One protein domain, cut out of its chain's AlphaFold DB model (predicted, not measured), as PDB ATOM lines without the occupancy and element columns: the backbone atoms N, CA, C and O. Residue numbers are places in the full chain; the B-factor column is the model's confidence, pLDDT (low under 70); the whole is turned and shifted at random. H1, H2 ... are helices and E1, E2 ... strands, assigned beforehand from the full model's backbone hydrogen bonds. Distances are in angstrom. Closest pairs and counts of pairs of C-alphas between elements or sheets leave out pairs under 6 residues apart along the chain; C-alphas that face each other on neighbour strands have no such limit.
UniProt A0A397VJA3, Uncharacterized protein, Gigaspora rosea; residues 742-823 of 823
ATOM      1  N   ILE A 742      14.445 -30.632  50.337       79.06
ATOM      2  CA  ILE A 742      15.803 -31.083  49.977       79.06
ATOM      3  C   ILE A 742      16.875 -30.242  50.657       79.06
ATOM      4  O   ILE A 742      17.754 -30.786  51.324       79.06
ATOM      5  N   LYS A 743      16.717 -28.916  50.610       79.25
ATOM      6  CA  LYS A 743      17.568 -27.966  51.332       79.25
ATOM      7  C   LYS A 743      17.568 -28.271  52.840       79.25
ATOM      8  O   LYS A 743      18.638 -28.409  53.424       79.25
ATOM      9  N   GLY A 744      16.404 -28.463  53.470       80.94
ATOM     10  CA  GLY A 744      16.297 -28.769  54.905       80.94
ATOM     11  C   GLY A 744      16.854 -30.141  55.323       80.94
ATOM     12  O   GLY A 744      17.456 -30.249  56.393       80.94
ATOM     13  N   ALA A 745      16.734 -31.167  54.479       83.31
ATOM     14  CA  ALA A 745      17.344 -32.479  54.691       83.31
ATOM     15  C   ALA A 745      18.877 -32.403  54.593       83.31
ATOM     16  O   ALA A 745      19.579 -32.844  55.506       83.31
ATOM     17  N   VAL A 746      19.402 -31.759  53.542       84.56
ATOM     18  CA  VAL A 746      20.840 -31.479  53.372       84.56
ATOM     19  C   VAL A 746      21.403 -30.732  54.590       84.56
ATOM     20  O   VAL A 746      22.446 -31.116  55.114       84.56
ATOM     21  N   LEU A 747      20.678 -29.736  55.113       78.94
ATOM     22  CA  LEU A 747      21.074 -28.945  56.289       78.94
ATOM     23  C   LEU A 747      21.038 -29.706  57.624       78.94
ATOM     24  O   LEU A 747      21.706 -29.285  58.568       78.94
ATOM     25  N   ARG A 748      20.304 -30.823  57.720       78.62
ATOM     26  CA  ARG A 748      20.397 -31.769  58.852       78.62
ATOM     27  C   ARG A 748      21.499 -32.826  58.666       78.62
ATOM     28  O   ARG A 748      21.545 -33.794  59.417       78.62
ATOM     29  N   GLY A 749      22.374 -32.670  57.668       84.94
ATOM     30  CA  GLY A 749      23.425 -33.640  57.347       84.94
ATOM     31  C   GLY A 749      22.924 -34.876  56.590       84.94
ATOM     32  O   GLY A 749      23.716 -35.764  56.280       84.94
ATOM     33  N   LEU A 750      21.636 -34.931  56.222       87.94
ATOM     34  CA  LEU A 750      21.054 -36.070  55.503       87.94
ATOM     35  C   LEU A 750      21.495 -36.133  54.030       87.94
ATOM     36  O   LEU A 750      21.150 -37.087  53.342       87.94
ATOM     37  N   ALA A 751      22.291 -35.171  53.547       88.50
ATOM     38  CA  ALA A 751      22.818 -35.126  52.179       88.50
ATOM     39  C   ALA A 751      23.469 -36.446  51.724       88.50
ATOM     40  O   ALA A 751      23.323 -36.832  50.568       88.50
ATOM     41  N   ASN A 752      24.132 -37.163  52.638       90.31
ATOM     42  CA  ASN A 752      24.823 -38.425  52.354       90.31
ATOM     43  C   ASN A 752      23.926 -39.672  52.488       90.31
ATOM     44  O   ASN A 752      24.372 -40.776  52.185       90.31
ATOM     45  N   THR A 753      22.678 -39.521  52.941       87.38
ATOM     46  CA  THR A 753      21.732 -40.635  53.125       87.38
ATOM     47  C   THR A 753      21.003 -40.974  51.828       87.38
ATOM     48  O   THR A 753      20.695 -40.085  51.037       87.38
ATOM     49  N   GLY A 754      20.695 -42.257  51.621       90.62
ATOM     50  CA  GLY A 754      19.934 -42.753  50.470       90.62
ATOM     51  C   GLY A 754      18.438 -42.435  50.549       90.62
ATOM     52  O   GLY A 754      17.630 -43.359  50.551       90.62
ATOM     53  N   LEU A 755      18.075 -41.154  50.667       91.06
ATOM     54  CA  LEU A 755      16.696 -40.670  50.820       91.06
ATOM     55  C   LEU A 755      16.155 -39.921  49.593       91.06
ATOM     56  O   LEU A 755      14.957 -39.643  49.543       91.06
ATOM     57  N   PHE A 756      16.996 -39.580  48.616       92.00
ATOM     58  CA  PHE A 756      16.599 -38.738  47.489       92.00
ATOM     59  C   PHE A 756      16.239 -39.577  46.256       92.00
ATOM     60  O   PHE A 756      16.960 -40.507  45.899       92.00
ATOM     61  N   ARG A 757      15.149 -39.238  45.564       90.75
ATOM     62  CA  ARG A 757      14.767 -39.822  44.266       90.75
ATOM     63  C   ARG A 757      14.747 -38.764  43.168       90.75
ATOM     64  O   ARG A 757      14.525 -37.584  43.425       90.75
ATOM     65  N   CYS A 758      14.955 -39.205  41.931       90.75
ATOM     66  CA  CYS A 758      14.728 -38.397  40.738       90.75
ATOM     67  C   CYS A 758      13.242 -38.448  40.351       90.75
ATOM     68  O   CYS A 758      12.734 -39.525  40.028       90.75
ATOM     69  N   LYS A 759      12.546 -37.302  40.329       85.94
ATOM     70  CA  LYS A 759      11.134 -37.237  39.902       85.94
ATOM     71  C   LYS A 759      10.953 -37.616  38.433       85.94
ATOM     72  O   LYS A 759       9.938 -38.199  38.071       85.94
ATOM     73  N   LEU A 760      11.949 -37.346  37.588       84.75
ATOM     74  CA  LEU A 760      11.909 -37.692  36.164       84.75
ATOM     75  C   LEU A 760      11.966 -39.216  35.916       84.75
ATOM     76  O   LEU A 760      11.613 -39.673  34.832       84.75
ATOM     77  N   CYS A 761      12.325 -40.018  36.927       88.75
ATOM     78  CA  CYS A 761      12.252 -41.480  36.882       88.75
ATOM     79  C   CYS A 761      10.951 -42.081  37.452       88.75
ATOM     80  O   CYS A 761      10.840 -43.305  37.455       88.75
ATOM     81  N   TRP A 762       9.968 -41.288  37.906       70.56
ATOM     82  CA  TRP A 762       8.792 -41.772  38.664       70.56
ATOM     83  C   TRP A 762       8.069 -42.984  38.047       70.56
ATOM     84  O   TRP A 762       7.631 -43.881  38.764       70.56
ATOM     85  N   PHE A 763       7.960 -43.043  36.715       66.38
ATOM     86  CA  PHE A 763       7.296 -44.145  36.003       66.38
ATOM     87  C   PHE A 763       7.938 -45.527  36.217       66.38
ATOM     88  O   PHE A 763       7.278 -46.549  36.022       66.38
ATOM     89  N   TRP A 764       9.202 -45.583  36.635       70.06
ATOM     90  CA  TRP A 764       9.890 -46.825  36.962       70.06
ATOM     91  C   TRP A 764       9.676 -47.126  38.448       70.06
ATOM     92  O   TRP A 764      10.373 -46.587  39.300       70.06
ATOM     93  N   ALA A 765       8.748 -48.031  38.778       54.28
ATOM     94  CA  ALA A 765       8.327 -48.355  40.155       54.28
ATOM     95  C   ALA A 765       9.417 -48.964  41.084       54.28
ATOM     96  O   ALA A 765       9.107 -49.537  42.127       54.28
ATOM     97  N   ARG A 766      10.695 -48.876  40.697       72.50
ATOM     98  CA  ARG A 766      11.891 -49.292  41.443       72.50
ATOM     99  C   ARG A 766      13.054 -48.296  41.267       72.50
ATOM    100  O   ARG A 766      14.200 -48.726  41.182       72.50
ATOM    101  N   VAL A 767      12.790 -46.983  41.182       75.88
ATOM    102  CA  VAL A 767      13.872 -45.972  41.196       75.88
ATOM    103  C   VAL A 767      14.717 -46.169  42.466       75.88
ATOM    104  O   VAL A 767      14.148 -46.096  43.567       75.88
ATOM    105  N   PRO A 768      16.040 -46.399  42.352       83.12
ATOM    106  CA  PRO A 768      16.918 -46.436  43.511       83.12
ATOM    107  C   PRO A 768      16.805 -45.139  44.309       83.12
ATOM    108  O   PRO A 768      16.608 -44.061  43.744       83.12
ATOM    109  N   SER A 769      16.933 -45.234  45.627       88.25
ATOM    110  CA  SER A 769      17.146 -44.052  46.445       88.25
ATOM    111  C   SER A 769      18.638 -43.718  46.458       88.25
ATOM    112  O   SER A 769      19.499 -44.570  46.671       88.25
ATOM    113  N   TYR A 770      18.945 -42.461  46.179       91.12
ATOM    114  CA  TYR A 770      20.294 -41.934  46.059       91.12
ATOM    115  C   TYR A 770      20.606 -41.007  47.232       91.12
ATOM    116  O   TYR A 770      19.705 -40.493  47.901       91.12
ATOM    117  N   ASN A 771      21.893 -40.745  47.452       94.06
ATOM    118  CA  ASN A 771      22.297 -39.564  48.208       94.06
ATOM    119  C   ASN A 771      22.221 -38.306  47.323       94.06
ATOM    120  O   ASN A 771      22.122 -38.409  46.098       94.06
ATOM    121  N   TYR A 772      22.257 -37.123  47.938       92.62
ATOM    122  CA  TYR A 772      22.062 -35.834  47.267       92.62
ATOM    123  C   TYR A 772      23.065 -35.590  46.125       92.62
ATOM    124  O   TYR A 772      22.705 -35.040  45.087       92.62
ATOM    125  N   GLU A 773      24.314 -36.040  46.267       93.69
ATOM    126  CA  GLU A 773      25.313 -35.930  45.199       93.69
ATOM    127  C   GLU A 773      24.981 -36.859  44.019       93.69
ATOM    128  O   GLU A 773      25.034 -36.438  42.863       93.69
ATOM    129  N   TYR A 774      24.582 -38.102  44.303       94.12
ATOM    130  CA  TYR A 774      24.248 -39.096  43.283       94.12
ATOM    131  C   TYR A 774      22.969 -38.757  42.509       94.12
ATOM    132  O   TYR A 774      22.965 -38.920  41.292       94.12
ATOM    133  N   VAL A 775      21.911 -38.238  43.148       92.06
ATOM    134  CA  VAL A 775      20.713 -37.802  42.400       92.06
ATOM    135  C   VAL A 775      21.008 -36.577  41.523       92.06
ATOM    136  O   VAL A 775      20.514 -36.506  40.400       92.06
ATOM    137  N   ARG A 776      21.878 -35.654  41.960       92.12
ATOM    138  CA  ARG A 776      22.308 -34.514  41.129       92.12
ATOM    139  C   ARG A 776      23.159 -34.958  39.939       92.12
ATOM    140  O   ARG A 776      22.926 -34.475  38.837       92.12
ATOM    141  N   LYS A 777      24.081 -35.911  40.124       92.88
ATOM    142  CA  LYS A 777      24.812 -36.554  39.015       92.88
ATOM    143  C   LYS A 777      23.858 -37.249  38.047       92.88
ATOM    144  O   LYS A 777      23.915 -36.989  36.856       92.88
ATOM    145  N   HIS A 778      22.914 -38.034  38.556       91.75
ATOM    146  CA  HIS A 778      21.899 -38.715  37.754       91.75
ATOM    147  C   HIS A 778      21.020 -37.745  36.933       91.75
ATOM    148  O   HIS A 778      20.767 -38.004  35.757       91.75
ATOM    149  N   LEU A 779      20.603 -36.602  37.494       87.25
ATOM    150  CA  LEU A 779      19.878 -35.556  36.751       87.25
ATOM    151  C   LEU A 779      20.698 -34.978  35.580       87.25
ATOM    152  O   LEU A 779      20.136 -34.703  34.519       87.25
ATOM    153  N   ILE A 780      22.015 -34.849  35.740       88.88
ATOM    154  CA  ILE A 780      22.926 -34.366  34.691       88.88
ATOM    155  C   ILE A 780      23.215 -35.470  33.659       88.88
ATOM    156  O   ILE A 780      23.119 -35.244  32.457       88.88
ATOM    157  N   GLU A 781      23.554 -36.675  34.110       92.25
ATOM    158  CA  GLU A 781      24.052 -37.775  33.273       92.25
ATOM    159  C   GLU A 781      22.931 -38.499  32.509       92.25
ATOM    160  O   GLU A 781      23.092 -38.814  31.331       92.25
ATOM    161  N   VAL A 782      21.788 -38.751  33.162       90.69
ATOM    162  CA  VAL A 782      20.663 -39.512  32.586       90.69
ATOM    163  C   VAL A 782      19.642 -38.589  31.925       90.69
ATOM    164  O   VAL A 782      19.174 -38.879  30.826       90.69
ATOM    165  N   HIS A 783      19.311 -37.466  32.570       88.31
ATOM    166  CA  HIS A 783      18.268 -36.551  32.094       88.31
ATOM    167  C   HIS A 783      18.795 -35.313  31.360       88.31
ATOM    168  O   HIS A 783      17.992 -34.591  30.776       88.31
ATOM    169  N   LYS A 784      20.116 -35.062  31.361       90.44
ATOM    170  CA  LYS A 784      20.749 -33.854  30.781       90.44
ATOM    171  C   LYS A 784      20.191 -32.533  31.327       90.44
ATOM    172  O   LYS A 784      20.358 -31.483  30.714       90.44
ATOM    173  N   SER A 785      19.545 -32.595  32.486       82.06
ATOM    174  CA  SER A 785      18.956 -31.455  33.182       82.06
ATOM    175  C   SER A 785      19.960 -30.837  34.145       82.06
ATOM    176  O   SER A 785      20.748 -31.551  34.772       82.06
ATOM    177  N   GLU A 786      19.898 -29.518  34.324       80.62
ATOM    178  CA  GLU A 786      20.599 -28.891  35.441       80.62
ATOM    179  C   GLU A 786      20.070 -29.445  36.779       80.62
ATOM    180  O   GLU A 786      18.876 -29.733  36.907       80.62
ATOM    181  N   PRO A 787      20.938 -29.621  37.793       73.31
ATOM    182  CA  PRO A 787      20.598 -30.319  39.029       73.31
ATOM    183  C   PRO A 787      19.820 -29.417  40.006       73.31
ATOM    184  O   PRO A 787      20.323 -29.061  41.080       73.31
ATOM    185  N   LEU A 788      18.602 -29.049  39.599       80.25
ATOM    186  CA  LEU A 788      17.617 -28.259  40.336       80.25
ATOM    187  C   LEU A 788      16.955 -29.091  41.444       80.25
ATOM    188  O   LEU A 788      16.527 -30.224  41.211       80.25
ATOM    189  N   ASP A 789      16.783 -28.501  42.630       75.62
ATOM    190  CA  ASP A 789      16.098 -29.156  43.758       75.62
ATOM    191  C   ASP A 789      14.657 -29.567  43.414       75.62
ATOM    192  O   ASP A 789      14.158 -30.587  43.880       75.62
ATOM    193  N   GLU A 790      13.982 -28.826  42.541       76.94
ATOM    194  CA  GLU A 790      12.595 -29.100  42.155       76.94
ATOM    195  C   GLU A 790      12.416 -30.426  41.399       76.94
ATOM    196  O   GLU A 790      11.337 -31.021  41.476       76.94
ATOM    197  N   LEU A 791      13.472 -30.939  40.755       76.12
ATOM    198  CA  LEU A 791      13.488 -32.227  40.043       76.12
ATOM    199  C   LEU A 791      13.790 -33.427  40.960       76.12
ATOM    200  O   LEU A 791      13.682 -34.582  40.539       76.12
ATOM    201  N   MET A 792      14.129 -33.170  42.224       82.94
ATOM    202  CA  MET A 792      14.389 -34.191  43.237       82.94
ATOM    203  C   MET A 792      13.181 -34.363  44.168       82.94
ATOM    204  O   MET A 792      12.355 -33.465  44.336       82.94
ATOM    205  N   GLU A 793      13.065 -35.529  44.789       83.38
ATOM    206  CA  GLU A 793      12.078 -35.858  45.822       83.38
ATOM    207  C   GLU A 793      12.783 -36.466  47.041       83.38
ATOM    208  O   GLU A 793      13.841 -37.076  46.895       83.38
ATOM    209  N   ILE A 794      12.198 -36.319  48.233       77.88
ATOM    210  CA  ILE A 794      12.616 -37.049  49.435       77.88
ATOM    211  C   ILE A 794      11.618 -38.162  49.727       77.88
ATOM    212  O   ILE A 794      10.411 -37.933  49.783       77.88
ATOM    213  N   LEU A 795      12.146 -39.348  50.010       72.25
ATOM    214  CA  LEU A 795      11.400 -40.477  50.542       72.25
ATOM    215  C   LEU A 795      10.965 -40.232  51.990       72.25
ATOM    216  O   LEU A 795      11.625 -40.658  52.938       72.25
ATOM    217  N   VAL A 796       9.824 -39.559  52.152       62.91
ATOM    218  CA  VAL A 796       9.212 -39.274  53.462       62.91
ATOM    219  C   VAL A 796       8.970 -40.556  54.270       62.91
ATOM    220  O   VAL A 796       9.209 -40.567  55.471       62.91
ATOM    221  N   GLU A 797       8.588 -41.652  53.609       53.03
ATOM    222  CA  GLU A 797       8.361 -42.979  54.211       53.03
ATOM    223  C   GLU A 797       9.599 -43.568  54.921       53.03
ATOM    224  O   GLU A 797       9.464 -44.447  55.767       53.03
ATOM    225  N   TYR A 798      10.800 -43.083  54.590       57.19
ATOM    226  CA  TYR A 798      12.079 -43.570  55.115       57.19
ATOM    227  C   TYR A 798      12.721 -42.590  56.115       57.19
ATOM    228  O   TYR A 798      13.857 -42.801  56.545       57.19
ATOM    229  N   LEU A 799      12.018 -41.520  56.509       56.06
ATOM    230  CA  LEU A 799      12.456 -40.600  57.560       56.06
ATOM    231  C   LEU A 799      12.175 -41.200  58.950       56.06
ATOM    232  O   LEU A 799      11.014 -41.409  59.296       56.06
ATOM    233  N   PRO A 800      13.190 -41.437  59.805       55.28
ATOM    234  CA  PRO A 800      12.940 -41.914  61.160       55.28
ATOM    235  C   PRO A 800      12.296 -40.807  62.006       55.28
ATOM    236  O   PRO A 800      12.900 -39.755  62.228       55.28
ATOM    237  N   ASN A 801      11.092 -41.068  62.522       44.91
ATOM    238  CA  ASN A 801      10.228 -40.082  63.195       44.91
ATOM    239  C   ASN A 801      10.834 -39.380  64.434       44.91
ATOM    240  O   ASN A 801      10.277 -38.389  64.891       44.91
ATOM    241  N   ASN A 802      11.959 -39.864  64.979       46.09
ATOM    242  CA  ASN A 802      12.593 -39.354  66.204       46.09
ATOM    243  C   ASN A 802      14.094 -39.039  66.010       46.09
ATOM    244  O   ASN A 802      14.950 -39.592  66.700       46.09
ATOM    245  N   LEU A 803      14.434 -38.155  65.063       54.88
ATOM    246  CA  LEU A 803      15.809 -37.662  64.868       54.88
ATOM    247  C   LEU A 803      16.039 -36.263  65.462       54.88
ATOM    248  O   LEU A 803      16.125 -35.265  64.737       54.88
ATOM    249  N   ASP A 804      16.260 -36.221  66.777       45.47
ATOM    250  CA  ASP A 804      16.945 -35.117  67.473       45.47
ATOM    251  C   ASP A 804      18.467 -35.161  67.201       45.47
ATOM    252  O   ASP A 804      19.299 -35.302  68.096       45.47
ATOM    253  N   ILE A 805      18.851 -35.054  65.924       49.50
ATOM    254  CA  ILE A 805      20.255 -34.865  65.537       49.50
ATOM    255  C   ILE A 805      20.652 -33.418  65.883       49.50
ATOM    256  O   ILE A 805      20.054 -32.485  65.330       49.50
ATOM    257  N   PRO A 806      21.664 -33.183  66.741       48.22
ATOM    258  CA  PRO A 806      22.203 -31.845  66.939       48.22
ATOM    259  C   PRO A 806      22.849 -31.360  65.634       48.22
ATOM    260  O   PRO A 806      23.667 -32.060  65.041       48.22
ATOM    261  N   ILE A 807      22.476 -30.158  65.185       46.03
ATOM    262  CA  ILE A 807      22.968 -29.572  63.930       46.03
ATOM    263  C   ILE A 807      24.494 -29.442  63.996       46.03
ATOM    264  O   ILE A 807      25.008 -28.638  64.777       46.03
ATOM    265  N   ASP A 808      25.207 -30.192  63.155       48.00
ATOM    266  CA  ASP A 808      26.656 -30.063  63.039       48.00
ATOM    267  C   ASP A 808      27.025 -28.729  62.374       48.00
ATOM    268  O   ASP A 808      26.890 -28.523  61.168       48.00
ATOM    269  N   THR A 809      27.529 -27.801  63.181       42.25
ATOM    270  CA  THR A 809      28.011 -26.501  62.710       42.25
ATOM    271  C   THR A 809      29.344 -26.591  61.966       42.25
ATOM    272  O   THR A 809      29.757 -25.599  61.364       42.25
ATOM    273  N   LYS A 810      30.024 -27.748  61.959       42.88
ATOM    274  CA  LYS A 810      31.294 -27.941  61.250       42.88
ATOM    275  C   LYS A 810      31.086 -28.165  59.751       42.88
ATOM    276  O   LYS A 810      31.695 -27.457  58.950       42.88
ATOM    277  N   SER A 811      30.179 -29.058  59.358       51.59
ATOM    278  CA  SER A 811      29.828 -29.277  57.942       51.59
ATOM    279  C   SER A 811      29.221 -28.032  57.267       51.59
ATOM    280  O   SER A 811      29.417 -27.831  56.067       51.59
ATOM    281  N   TRP A 812      28.612 -27.113  58.031       42.00
ATOM    282  CA  TRP A 812      28.215 -25.776  57.547       42.00
ATOM    283  C   TRP A 812      29.402 -24.930  57.044       42.00
ATOM    284  O   TRP A 812      29.276 -24.229  56.038       42.00
ATOM    285  N   TRP A 813      30.570 -25.003  57.694       39.25
ATOM    286  CA  TRP A 813      31.779 -24.309  57.227       39.25
ATOM    287  C   TRP A 813      32.396 -24.973  55.993       39.25
ATOM    288  O   TRP A 813      32.907 -24.276  55.117       39.25
ATOM    289  N   GLU A 814      32.352 -26.304  55.901       43.38
ATOM    290  CA  GLU A 814      32.965 -27.043  54.791       43.38
ATOM    291  C   GLU A 814      32.153 -26.919  53.488       43.38
ATOM    292  O   GLU A 814      32.749 -26.730  52.428       43.38
ATOM    293  N   LEU A 815      30.814 -26.875  53.559       43.78
ATOM    294  CA  LEU A 815      29.950 -26.597  52.400       43.78
ATOM    295  C   LEU A 815      30.176 -25.192  51.813       43.78
ATOM    296  O   LEU A 815      30.406 -25.060  50.610       43.78
ATOM    297  N   ASN A 816      30.196 -24.144  52.646       40.81
ATOM    298  CA  ASN A 816      30.465 -22.771  52.181       40.81
ATOM    299  C   ASN A 816      31.877 -22.627  51.558       40.81
ATOM    300  O   ASN A 816      32.100 -21.785  50.688       40.81
ATOM    301  N   LYS A 817      32.832 -23.472  51.972       39.94
ATOM    302  CA  LYS A 817      34.208 -23.510  51.447       39.94
ATOM    303  C   LYS A 817      34.322 -24.178  50.067       39.94
ATOM    304  O   LYS A 817      35.356 -24.028  49.418       39.94
ATOM    305  N   MET A 818      33.287 -24.892  49.616       34.91
ATOM    306  CA  MET A 818      33.195 -25.417  48.247       34.91
ATOM    307  C   MET A 818      32.525 -24.433  47.281       34.91
ATOM    308  O   MET A 818      32.928 -24.377  46.125       34.91
ATOM    309  N   SER A 819      31.559 -23.627  47.738       35.91
ATOM    310  CA  SER A 819      30.918 -22.603  46.896       35.91
ATOM    311  C   SER A 819      31.804 -21.377  46.650       35.91
ATOM    312  O   SER A 819      31.781 -20.820  45.559       35.91
ATOM    313  N   GLY A 820      32.620 -20.965  47.628       32.84
ATOM    314  CA  GLY A 820      33.538 -19.819  47.511       32.84
ATOM    315  C   GLY A 820      34.836 -20.115  46.746       32.84
ATOM    316  O   GLY A 820      35.916 -19.821  47.257       32.84
ATOM    317  N   LYS A 821      34.748 -20.778  45.585       30.20
ATOM    318  CA  LYS A 821      35.907 -21.171  44.754       30.20
ATOM    319  C   LYS A 821      35.694 -21.045  43.236       30.20
ATOM    320  O   LYS A 821      36.434 -21.654  42.464       30.20
ATOM    321  N   LEU A 822      34.715 -20.241  42.834       31.52
ATOM    322  CA  LEU A 822      34.522 -19.755  41.468       31.52
ATOM    323  C   LEU A 822      34.348 -18.227  41.517       31.52
ATOM    324  O   LEU A 822      33.230 -17.727  41.431       31.52
ATOM    325  N   ASP A 823      35.481 -17.550  41.715       28.09
ATOM    326  CA  ASP A 823      35.786 -16.212  41.183       28.09
ATOM    327  C   ASP A 823      36.752 -16.419  39.996       28.09
ATOM    328  O   ASP A 823      37.626 -17.315  40.130       28.09
TER     329      ASP A 823
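AT A GLANCE: This is residues 742 to 823 of the 823 residues of an uncharacterized protein of Gigaspora rosea (UniProt A0A397VJA3). A small core is made by a short two-stranded sheet, E1 and E2, with the helix H2 packed next to it, nearer to E1, and the short helix H1 at E2's end. From this core the link of residues 795 to 808 swings out in a wide arc and leads to the helix H3, which lies beyond H1 as a loosely held arm, and residues 816 to 823 stick out from the rest. The printed part has 82 residues, with three named helices and two named strands in the order H1, E1, H2, E2, H3; the two strands are antiparallel, and the class is mostly helix, although under half of the residues are in named elements. It is only just compact, close to loose, with a radius of gyration of the C-alphas of 13.9 A, and its outline is flat, spanning 41 by 38 by 16 A.

HOW THE PARTS SIT: H1, residues 742 to 747, comes closest to E2, residues 792 to 794, at the C-alphas of Ile 742 and Ile 794, 6.8 A apart. E1, residues 756 to 758, is the antiparallel neighbour of E2, with 143 degrees between their directions. N 757 and O 793 are within hydrogen-bond range at 2.9 A, as are N 793 and O 757 at 2.9 A. H2, residues 772 to 781, comes closest to E1 at the C-alphas of Phe 756 and Tyr 772, 6.2 A apart. H1 and H2 are close but not clearly touching; their closest C-alphas, Val 746 and Tyr 772, are 7.6 A apart. H3, residues 809 to 819, is close to H1 but not clearly touching, with the closest C-alphas, Leu 747 and Trp 812, 7.9 A apart; they run opposite ways at a steep tilt of 57 degrees. H3 is apart from E1 and from H2. In H1 and H2 every O i to N i+4 pair is within hydrogen-bond range; in H3 5 of 7 are.

IN THESE COORDINATES: H1 begins at C-alpha 742, at (15.803, -31.083, 49.977), and is 8.5 A long from first to last C-alpha. E1 measures 7.0 A and E2 7.1 A. H2 measures 14.3 A, starting at C-alpha 772, at (22.062, -35.834, 47.267). H3 measures 16.5 A and ends at C-alpha 819, at (30.918, -22.603, 46.896).

THE WHOLE: The C-alphas of Ala 765 and Asp 823, the two farthest apart, are 42.3 A apart. The printed part has no cut and ends at residue 823, the chain's last. The links from E1 to H2, 13 residues, and from E2 to H3, 14 residues, are long. Residues 816 to 823, of which 816 to 819 belong to H3, stand free. The mean pLDDT of the printed part is 70.5; residues 763, 765 and 796 to 823 are under 70, and H3 has a mean of 42.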